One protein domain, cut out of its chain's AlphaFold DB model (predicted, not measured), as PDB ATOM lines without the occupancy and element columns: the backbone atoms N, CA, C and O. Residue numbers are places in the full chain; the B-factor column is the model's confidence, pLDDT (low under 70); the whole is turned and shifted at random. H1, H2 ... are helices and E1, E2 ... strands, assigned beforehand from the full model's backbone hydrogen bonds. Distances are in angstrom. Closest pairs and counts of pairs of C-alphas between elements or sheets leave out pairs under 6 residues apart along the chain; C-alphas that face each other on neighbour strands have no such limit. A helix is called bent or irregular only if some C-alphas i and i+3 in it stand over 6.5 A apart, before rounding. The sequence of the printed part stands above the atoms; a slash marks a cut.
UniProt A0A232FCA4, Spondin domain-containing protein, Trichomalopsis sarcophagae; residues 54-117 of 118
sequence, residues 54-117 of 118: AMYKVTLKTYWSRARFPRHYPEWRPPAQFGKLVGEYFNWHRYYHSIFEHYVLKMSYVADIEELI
ATOM      1  N   ALA A  54      28.321 166.467 -44.560       82.56
ATOM      2  CA  ALA A  54      27.336 166.485 -43.487       82.56
ATOM      3  C   ALA A  54      26.354 167.640 -43.705       82.56
ATOM      4  O   ALA A  54      26.754 168.753 -44.062       82.56
ATOM      5  N   MET A  55      25.067 167.373 -43.498       86.25
ATOM      6  CA  MET A  55      24.027 168.390 -43.550       86.25
ATOM      7  C   MET A  55      23.792 168.918 -42.139       86.25
ATOM      8  O   MET A  55      23.661 168.141 -41.200       86.25
ATOM      9  N   TYR A  56      23.709 170.234 -41.981       86.75
ATOM     10  CA  TYR A  56      23.429 170.847 -40.685       86.75
ATOM     11  C   TYR A  56      22.180 171.703 -40.763       86.75
ATOM     12  O   TYR A  56      21.971 172.449 -41.723       86.75
ATOM     13  N   LYS A  57      21.374 171.641 -39.708       88.31
ATOM     14  CA  LYS A  57      20.314 172.605 -39.460       88.31
ATOM     15  C   LYS A  57      20.837 173.648 -38.486       88.31
ATOM     16  O   LYS A  57      21.145 173.346 -37.338       88.31
ATOM     17  N   VAL A  58      20.899 174.892 -38.946       88.31
ATOM     18  CA  VAL A  58      21.275 176.031 -38.106       88.31
ATOM     19  C   VAL A  58      20.012 176.777 -37.705       88.31
ATOM     20  O   VAL A  58      19.273 177.267 -38.560       88.31
ATOM     21  N   THR A  59      19.765 176.873 -36.401       86.94
ATOM     22  CA  THR A  59      18.625 177.606 -35.848       86.94
ATOM     23  C   THR A  59      19.128 178.800 -35.046       86.94
ATOM     24  O   THR A  59      19.805 178.644 -34.032       86.94
ATOM     25  N   LEU A  60      18.768 180.013 -35.474       86.44
ATOM     26  CA  LEU A  60      19.047 181.230 -34.716       86.44
ATOM     27  C   LEU A  60      17.891 181.515 -33.754       86.44
ATOM     28  O   LEU A  60      16.796 181.884 -34.179       86.44
ATOM     29  N   LYS A  61      18.142 181.382 -32.450       86.25
ATOM     30  CA  LYS A  61      17.193 181.764 -31.399       86.25
ATOM     31  C   LYS A  61      17.565 183.150 -30.893       86.25
ATOM     32  O   LYS A  61      18.593 183.337 -30.238       86.25
ATOM     33  N   THR A  62      16.732 184.135 -31.206       84.88
ATOM     34  CA  THR A  62      16.902 185.505 -30.724       84.88
ATOM     35  C   THR A  62      16.034 185.729 -29.493       84.88
ATOM     36  O   THR A  62      14.865 185.352 -29.453       84.88
ATOM     37  N   TYR A  63      16.602 186.346 -28.457       85.44
ATOM     38  CA  TYR A  63      15.891 186.588 -27.200       85.44
ATOM     39  C   TYR A  63      15.572 188.067 -26.981       85.44
ATOM     40  O   TYR A  63      15.571 188.562 -25.849       85.44
ATOM     41  N   TRP A  64      15.293 188.784 -28.065       86.75
ATOM     42  CA  TRP A  64      14.897 190.182 -28.007       86.75
ATOM     43  C   TRP A  64      13.395 190.280 -27.740       86.75
ATOM     44  O   TRP A  64      12.571 190.085 -28.623       86.75
ATOM     45  N   SER A  65      13.047 190.522 -26.479       88.00
ATOM     46  CA  SER A  65      11.665 190.656 -26.012       88.00
ATOM     47  C   SER A  65      11.557 191.806 -25.019       88.00
ATOM     48  O   SER A  65      12.531 192.108 -24.326       88.00
ATOM     49  N   ARG A  66      10.364 192.397 -24.882       88.50
ATOM     50  CA  ARG A  66      10.080 193.455 -23.895       88.50
ATOM     51  C   ARG A  66      10.459 193.054 -22.469       88.50
ATOM     52  O   ARG A  66      10.980 193.878 -21.730       88.50
ATOM     53  N   ALA A  67      10.218 191.799 -22.086       90.88
ATOM     54  CA  ALA A  67      10.526 191.316 -20.740       90.88
ATOM     55  C   ALA A  67      12.032 191.372 -20.426       90.88
ATOM     56  O   ALA A  67      12.410 191.683 -19.301       90.88
ATOM     57  N   ARG A  68      12.893 191.100 -21.420       87.38
ATOM     58  CA  ARG A  68      14.359 191.144 -21.259       87.38
ATOM     59  C   ARG A  68      14.955 192.518 -21.570       87.38
ATOM     60  O   ARG A  68      15.933 192.913 -20.948       87.38
ATOM     61  N   PHE A  69      14.363 193.241 -22.516       88.75
ATOM     62  CA  PHE A  69      14.822 194.545 -22.993       88.75
ATOM     63  C   PHE A  69      13.655 195.549 -22.977       88.75
ATOM     64  O   PHE A  69      13.094 195.861 -24.027       88.75
ATOM     65  N   PRO A  70      13.260 196.048 -21.791       87.38
ATOM     66  CA  PRO A  70      12.058 196.873 -21.644       87.38
ATOM     67  C   PRO A  70      12.243 198.314 -22.130       87.38
ATOM     68  O   PRO A  70      11.277 198.964 -22.532       87.38
ATOM     69  N   ARG A  71      13.475 198.839 -22.103       90.25
ATOM     70  CA  ARG A  71      13.764 200.215 -22.527       90.25
ATOM     71  C   ARG A  71      13.615 200.354 -24.039       90.25
ATOM     72  O   ARG A  71      14.335 199.699 -24.783       90.25
ATOM     73  N   HIS A  72      12.723 201.253 -24.458       87.25
ATOM     74  CA  HIS A  72      12.482 201.612 -25.861       87.25
ATOM     75  C   HIS A  72      12.226 200.403 -26.774       87.25
ATOM     76  O   HIS A  72      12.683 200.376 -27.915       87.25
ATOM     77  N   TYR A  73      11.509 199.391 -26.276       89.19
ATOM     78  CA  TYR A  73      11.160 198.238 -27.098       89.19
ATOM     79  C   TYR A  73      10.232 198.673 -28.248       89.19
ATOM     80  O   TYR A  73       9.157 199.215 -27.971       89.19
ATOM     81  N   PRO A  74      10.618 198.463 -29.518       89.00
ATOM     82  CA  PRO A  74       9.835 198.929 -30.651       89.00
ATOM     83  C   PRO A  74       8.606 198.037 -30.839       89.00
ATOM     84  O   PRO A  74       8.695 196.911 -31.325       89.00
ATOM     85  N   GLU A  75       7.440 198.540 -30.440       90.88
ATOM     86  CA  GLU A  75       6.158 197.851 -30.648       90.88
ATOM     87  C   GLU A  75       5.462 198.244 -31.944       90.88
ATOM     88  O   GLU A  75       4.555 197.548 -32.395       90.88
ATOM     89  N   TRP A  76       5.864 199.362 -32.549       89.38
ATOM     90  CA  TRP A  76       5.121 199.941 -33.653       89.38
ATOM     91  C   TRP A  76       6.021 200.596 -34.701       89.38
ATOM     92  O   TRP A  76       6.921 201.357 -34.364       89.38
ATOM     93  N   ARG A  77       5.716 200.289 -35.973       82.56
ATOM     94  CA  ARG A  77       6.301 200.806 -37.229       82.56
ATOM     95  C   ARG A  77       7.837 201.024 -37.244       82.56
ATOM     96  O   ARG A  77       8.280 202.167 -37.154       82.56
ATOM     97  N   PRO A  78       8.638 199.978 -37.539       87.56
ATOM     98  CA  PRO A  78       8.276 198.563 -37.540       87.56
ATOM     99  C   PRO A  78       8.340 197.981 -36.118       87.56
ATOM    100  O   PRO A  78       9.106 198.466 -35.286       87.56
ATOM    101  N   PRO A  79       7.550 196.938 -35.819       89.62
ATOM    102  CA  PRO A  79       7.748 196.181 -34.591       89.62
ATOM    103  C   PRO A  79       9.147 195.547 -34.571       89.62
ATOM    104  O   PRO A  79       9.790 195.395 -35.613       89.62
ATOM    105  N   ALA A  80       9.609 195.160 -33.382       88.81
ATOM    106  CA  ALA A  80      10.867 194.445 -33.198       88.81
ATOM    107  C   ALA A  80      10.954 193.236 -34.140       88.81
ATOM    108  O   ALA A  80      10.166 192.293 -34.049       88.81
ATOM    109  N   GLN A  81      11.922 193.276 -35.051       87.56
ATOM    110  CA  GLN A  81      12.135 192.246 -36.055       87.56
ATOM    111  C   GLN A  81      13.619 192.133 -36.389       87.56
ATOM    112  O   GLN A  81      14.387 193.081 -36.220       87.56
ATOM    113  N   PHE A  82      14.005 190.969 -36.896       85.44
ATOM    114  CA  PHE A  82      15.339 190.731 -37.426       85.44
ATOM    115  C   PHE A  82      15.298 190.768 -38.948       85.44
ATOM    116  O   PHE A  82      14.310 190.372 -39.567       85.44
ATOM    117  N   GLY A  83      16.385 191.251 -39.549       85.81
ATOM    118  CA  GLY A  83      16.593 191.115 -40.984       85.81
ATOM    119  C   GLY A  83      16.751 189.650 -41.396       85.81
ATOM    120  O   GLY A  83      16.844 188.747 -40.561       85.81
ATOM    121  N   LYS A  84      16.813 189.416 -42.709       86.25
ATOM    122  CA  LYS A  84      17.092 188.088 -43.256       86.25
ATOM    123  C   LYS A  84      18.438 187.584 -42.727       86.25
ATOM    124  O   LYS A  84      19.442 188.283 -42.836       86.25
ATOM    125  N   LEU A  85      18.453 186.366 -42.186       83.31
ATOM    126  CA  LEU A  85      19.691 185.695 -41.802       83.31
ATOM    127  C   LEU A  85      20.479 185.339 -43.067       83.31
ATOM    128  O   LEU A  85      19.960 184.661 -43.954       83.31
ATOM    129  N   VAL A  86      21.722 185.809 -43.140       83.88
ATOM    130  CA  VAL A  86      22.654 185.524 -44.232       83.88
ATOM    131  C   VAL A  86      23.924 184.956 -43.619       83.88
ATOM    132  O   VAL A  86      24.440 185.496 -42.643       83.88
ATOM    133  N   GLY A  87      24.399 183.850 -44.175       82.12
ATOM    134  CA  GLY A  87      25.618 183.188 -43.748       82.12
ATOM    135  C   GLY A  87      26.187 182.366 -44.890       82.12
ATOM    136  O   GLY A  87      25.448 181.875 -45.743       82.12
ATOM    137  N   GLU A  88      27.503 182.230 -44.891       82.12
ATOM    138  CA  GLU A  88      28.248 181.437 -45.859       82.12
ATOM    139  C   GLU A  88      29.149 180.464 -45.100       82.12
ATOM    140  O   GLU A  88      29.668 180.777 -44.025       82.12
ATOM    141  N   TYR A  89      29.322 179.264 -45.652       80.81
ATOM    142  CA  TYR A  89      30.283 178.302 -45.133       80.81
ATOM    143  C   TYR A  89      31.659 178.642 -45.705       80.81
ATOM    144  O   TYR A  89      31.845 178.741 -46.918       80.81
ATOM    145  N   PHE A  90      32.647 178.821 -44.833       77.31
ATOM    146  CA  PHE A  90      34.006 179.132 -45.254       77.31
ATOM    147  C   PHE A  90      35.018 178.216 -44.587       77.31
ATOM    148  O   PHE A  90      34.848 177.773 -43.455       77.31
ATOM    149  N   ASN A  91      36.114 177.978 -45.301       74.19
ATOM    150  CA  ASN A  91      37.310 177.403 -44.712       74.19
ATOM    151  C   ASN A  91      38.028 178.472 -43.865       74.19
ATOM    152  O   ASN A  91      38.062 179.649 -44.237       74.19
ATOM    153  N   TRP A  92      38.654 178.042 -42.769       65.69
ATOM    154  CA  TRP A  92      39.494 178.850 -41.882       65.69
ATOM    155  C   TRP A  92      40.497 179.760 -42.606       65.69
ATOM    156  O   TRP A  92      40.742 180.873 -42.147       65.69
ATOM    157  N   HIS A  93      41.023 179.361 -43.768       64.81
ATOM    158  CA  HIS A  93      41.945 180.198 -44.548       64.81
ATOM    159  C   HIS A  93      41.347 181.533 -45.034       64.81
ATOM    160  O   HIS A  93      42.097 182.477 -45.263       64.81
ATOM    161  N   ARG A  94      40.018 181.655 -45.162       59.62
ATOM    162  CA  ARG A  94      39.346 182.906 -45.570       59.62
ATOM    163  C   ARG A  94      39.000 183.820 -44.379       59.62
ATOM    164  O   ARG A  94      38.688 184.991 -44.572       59.62
ATOM    165  N   TYR A  95      39.075 183.307 -43.150       59.78
ATOM    166  CA  TYR A  95      38.539 183.952 -41.945       59.78
ATOM    167  C   TYR A  95      39.325 185.201 -41.500       59.78
ATOM    168  O   TYR A  95      38.746 186.152 -40.981       59.78
ATOM    169  N   TYR A  96      40.635 185.248 -41.757       52.16
ATOM    170  CA  TYR A  96      41.524 186.284 -41.213       52.16
ATOM    171  C   TYR A  96      41.408 187.667 -41.872       52.16
ATOM    172  O   TYR A  96      41.884 188.641 -41.300       52.16
ATOM    173  N   HIS A  97      40.763 187.785 -43.037       51.03
ATOM    174  CA  HIS A  97      40.679 189.058 -43.767       51.03
ATOM    175  C   HIS A  97      39.351 189.815 -43.555       51.03
ATOM    176  O   HIS A  97      39.217 190.948 -44.004       51.03
ATOM    177  N   SER A  98      38.350 189.214 -42.897       52.47
ATOM    178  CA  SER A  98      36.975 189.752 -42.889       52.47
ATOM    179  C   SER A  98      36.527 190.397 -41.573       52.47
ATOM    180  O   SER A  98      35.456 190.998 -41.544       52.47
ATOM    181  N   ILE A  99      37.282 190.270 -40.479       47.56
ATOM    182  CA  ILE A  99      36.835 190.733 -39.155       47.56
ATOM    183  C   ILE A  99      37.513 192.060 -38.814       47.56
ATOM    184  O   ILE A  99      38.390 192.125 -37.963       47.56
ATOM    185  N   PHE A 100      37.091 193.124 -39.487       35.78
ATOM    186  CA  PHE A 100      37.129 194.475 -38.940       35.78
ATOM    187  C   PHE A 100      35.849 195.182 -39.373       35.78
ATOM    188  O   PHE A 100      35.455 195.113 -40.530       35.78
ATOM    189  N   GLU A 101      35.219 195.825 -38.398       42.81
ATOM    190  CA  GLU A 101      33.930 196.511 -38.473       42.81
ATOM    191  C   GLU A 101      32.709 195.613 -38.643       42.81
ATOM    192  O   GLU A 101      32.268 195.352 -39.745       42.81
ATOM    193  N   HIS A 102      32.071 195.231 -37.537       45.50
ATOM    194  CA  HIS A 102      30.612 195.295 -37.469       45.50
ATOM    195  C   HIS A 102      30.195 195.372 -35.996       45.50
ATOM    196  O   HIS A 102      30.502 194.503 -35.182       45.50
ATOM    197  N   TYR A 103      29.537 196.478 -35.649       41.03
ATOM    198  CA  TYR A 103      29.049 196.789 -34.314       41.03
ATOM    199  C   TYR A 103      28.151 195.659 -33.793       41.03
ATOM    200  O   TYR A 103      27.050 195.433 -34.298       41.03
ATOM    201  N   VAL A 104      28.613 194.962 -32.753       42.69
ATOM    202  CA  VAL A 104      27.808 193.991 -32.010       42.69
ATOM    203  C   VAL A 104      26.806 194.781 -31.178       42.69
ATOM    204  O   VAL A 104      27.115 195.273 -30.091       42.69
ATOM    205  N   LEU A 105      25.582 194.921 -31.686       44.53
ATOM    206  CA  LEU A 105      24.455 195.240 -30.820       44.53
ATOM    207  C   LEU A 105      24.437 194.172 -29.720       44.53
ATOM    208  O   LEU A 105      24.418 192.980 -30.022       44.53
ATOM    209  N   LYS A 106      24.488 194.598 -28.452       51.34
ATOM    210  CA  LYS A 106      24.363 193.748 -27.257       51.34
ATOM    211  C   LYS A 106      22.969 193.098 -27.250       51.34
ATOM    212  O   LYS A 106      22.064 193.526 -26.544       51.34
ATOM    213  N   MET A 107      22.779 192.099 -28.094       56.75
ATOM    214  CA  MET A 107      21.576 191.292 -28.206       56.75
ATOM    215  C   MET A 107      21.948 189.884 -27.772       56.75
ATOM    216  O   MET A 107      22.939 189.326 -28.233       56.75
ATOM    217  N   SER A 108      21.169 189.307 -26.864       61.94
ATOM    218  CA  SER A 108      21.344 187.904 -26.502       61.94
ATOM    219  C   SER A 108      20.755 187.037 -27.612       61.94
ATOM    220  O   SER A 108      19.536 186.990 -27.795       61.94
ATOM    221  N   TYR A 109      21.623 186.352 -28.346       65.69
ATOM    222  CA  TYR A 109      21.257 185.316 -29.306       65.69
ATOM    223  C   TYR A 109      21.975 184.016 -28.951       65.69
ATOM    224  O   TYR A 109      23.051 184.028 -28.356       65.69
ATOM    225  N   VAL A 110      21.357 182.894 -29.305       73.19
ATOM    226  CA  VAL A 110      21.980 181.571 -29.251       73.19
ATOM    227  C   VAL A 110      21.840 180.950 -30.631       73.19
ATOM    228  O   VAL A 110      20.734 180.871 -31.172       73.19
ATOM    229  N   ALA A 111      22.972 180.555 -31.206       76.12
ATOM    230  CA  ALA A 111      23.008 179.733 -32.402       76.12
ATOM    231  C   ALA A 111      23.013 178.268 -31.971       76.12
ATOM    232  O   ALA A 111      23.878 177.851 -31.203       76.12
ATOM    233  N   ASP A 112      22.023 177.524 -32.443       79.12
ATOM    234  CA  ASP A 112      21.874 176.095 -32.205       79.12
ATOM    235  C   ASP A 112      22.187 175.363 -33.514       79.12
ATOM    236  O   ASP A 112      21.643 175.726 -34.565       79.12
ATOM    237  N   ILE A 113      23.111 174.403 -33.470       80.44
ATOM    238  CA  ILE A 113      23.598 173.678 -34.648       80.44
ATOM    239  C   ILE A 113      23.338 172.199 -34.410       80.44
ATOM    240  O   ILE A 113      23.973 171.577 -33.562       80.44
ATOM    241  N   GLU A 114      22.418 171.645 -35.191       83.56
ATOM    242  CA  GLU A 114      22.077 170.228 -35.156       83.56
ATOM    243  C   GLU A 114      22.596 169.560 -36.434       83.56
ATOM    244  O   GLU A 114      22.344 170.039 -37.545       83.56
ATOM    245  N   GLU A 115      23.342 168.464 -36.284       79.06
ATOM    246  CA  GLU A 115      23.760 167.626 -37.410       79.06
ATOM    247  C   GLU A 115      22.575 166.774 -37.870       79.06
ATOM    248  O   GLU A 115      21.961 166.048 -37.086       79.06
ATOM    249  N   LEU A 116      22.235 166.878 -39.150       76.12
ATOM    250  CA  LEU A 116      21.233 166.041 -39.787       76.12
ATOM    251  C   LEU A 116      21.950 164.849 -40.421       76.12
ATOM    252  O   LEU A 116      22.688 164.999 -41.396       76.12
ATOM    253  N   ILE A 117      21.724 163.663 -39.858       71.94
ATOM    254  CA  ILE A 117      22.184 162.403 -40.446       71.94
ATOM    255  C   ILE A 117      21.293 162.114 -41.662       71.94
ATOM    256  O   ILE A 117      20.072 162.029 -41.516       71.94
TER     257      ILE A 117
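Overview. This is residues 54 to 117 of the 118 residues of the protein "Spondin domain-containing protein" of Trichomalopsis sarcophagae (UniProt A0A232FCA4). This model has little regular structure: a two-stranded antiparallel ribbon, E1 and E2, is joined by one wide, open loop. Residues 63 to 91 run out beyond one end of the ribbon and fold back; residues 86 to 106, which include the short helix H1, stick out freely. The printed part has 64 residues, with E1, H1 and E2 in that order; its class is mixed, with 22 residues in named elements. It is only just loose, close to extended, with a radius of gyration of the C-alphas of 15.6 A and spans of 41 by 34 by 19 A.

Along the chain. E1, residues 55 to 62, begins at C-alpha 55 (24.027, 168.390, -43.550) and is 22.5 A long. E2, residues 109 to 116, is 21.9 A long and ends at C-alpha 116 (21.233, 166.041, -39.787). H1 is residues 92 to 97.

Arrangement. E1 and E2 are antiparallel at 160 degrees; N 59 and O 112 are within hydrogen-bond range at 2.9 A. H1 is only just irregular, with C-alphas 93 and 96 7.0 A apart; 0 of 2 O i to N i+4 pairs and 1 of 3 O i to N i+3 pairs are within range.

Size, cuts and confidence. The C-alphas of Trp 76 and His 93, the two farthest apart, are 43.2 A apart. The printed part has no cut; both links are long. The pLDDT is under 70 in residues 92 to 109.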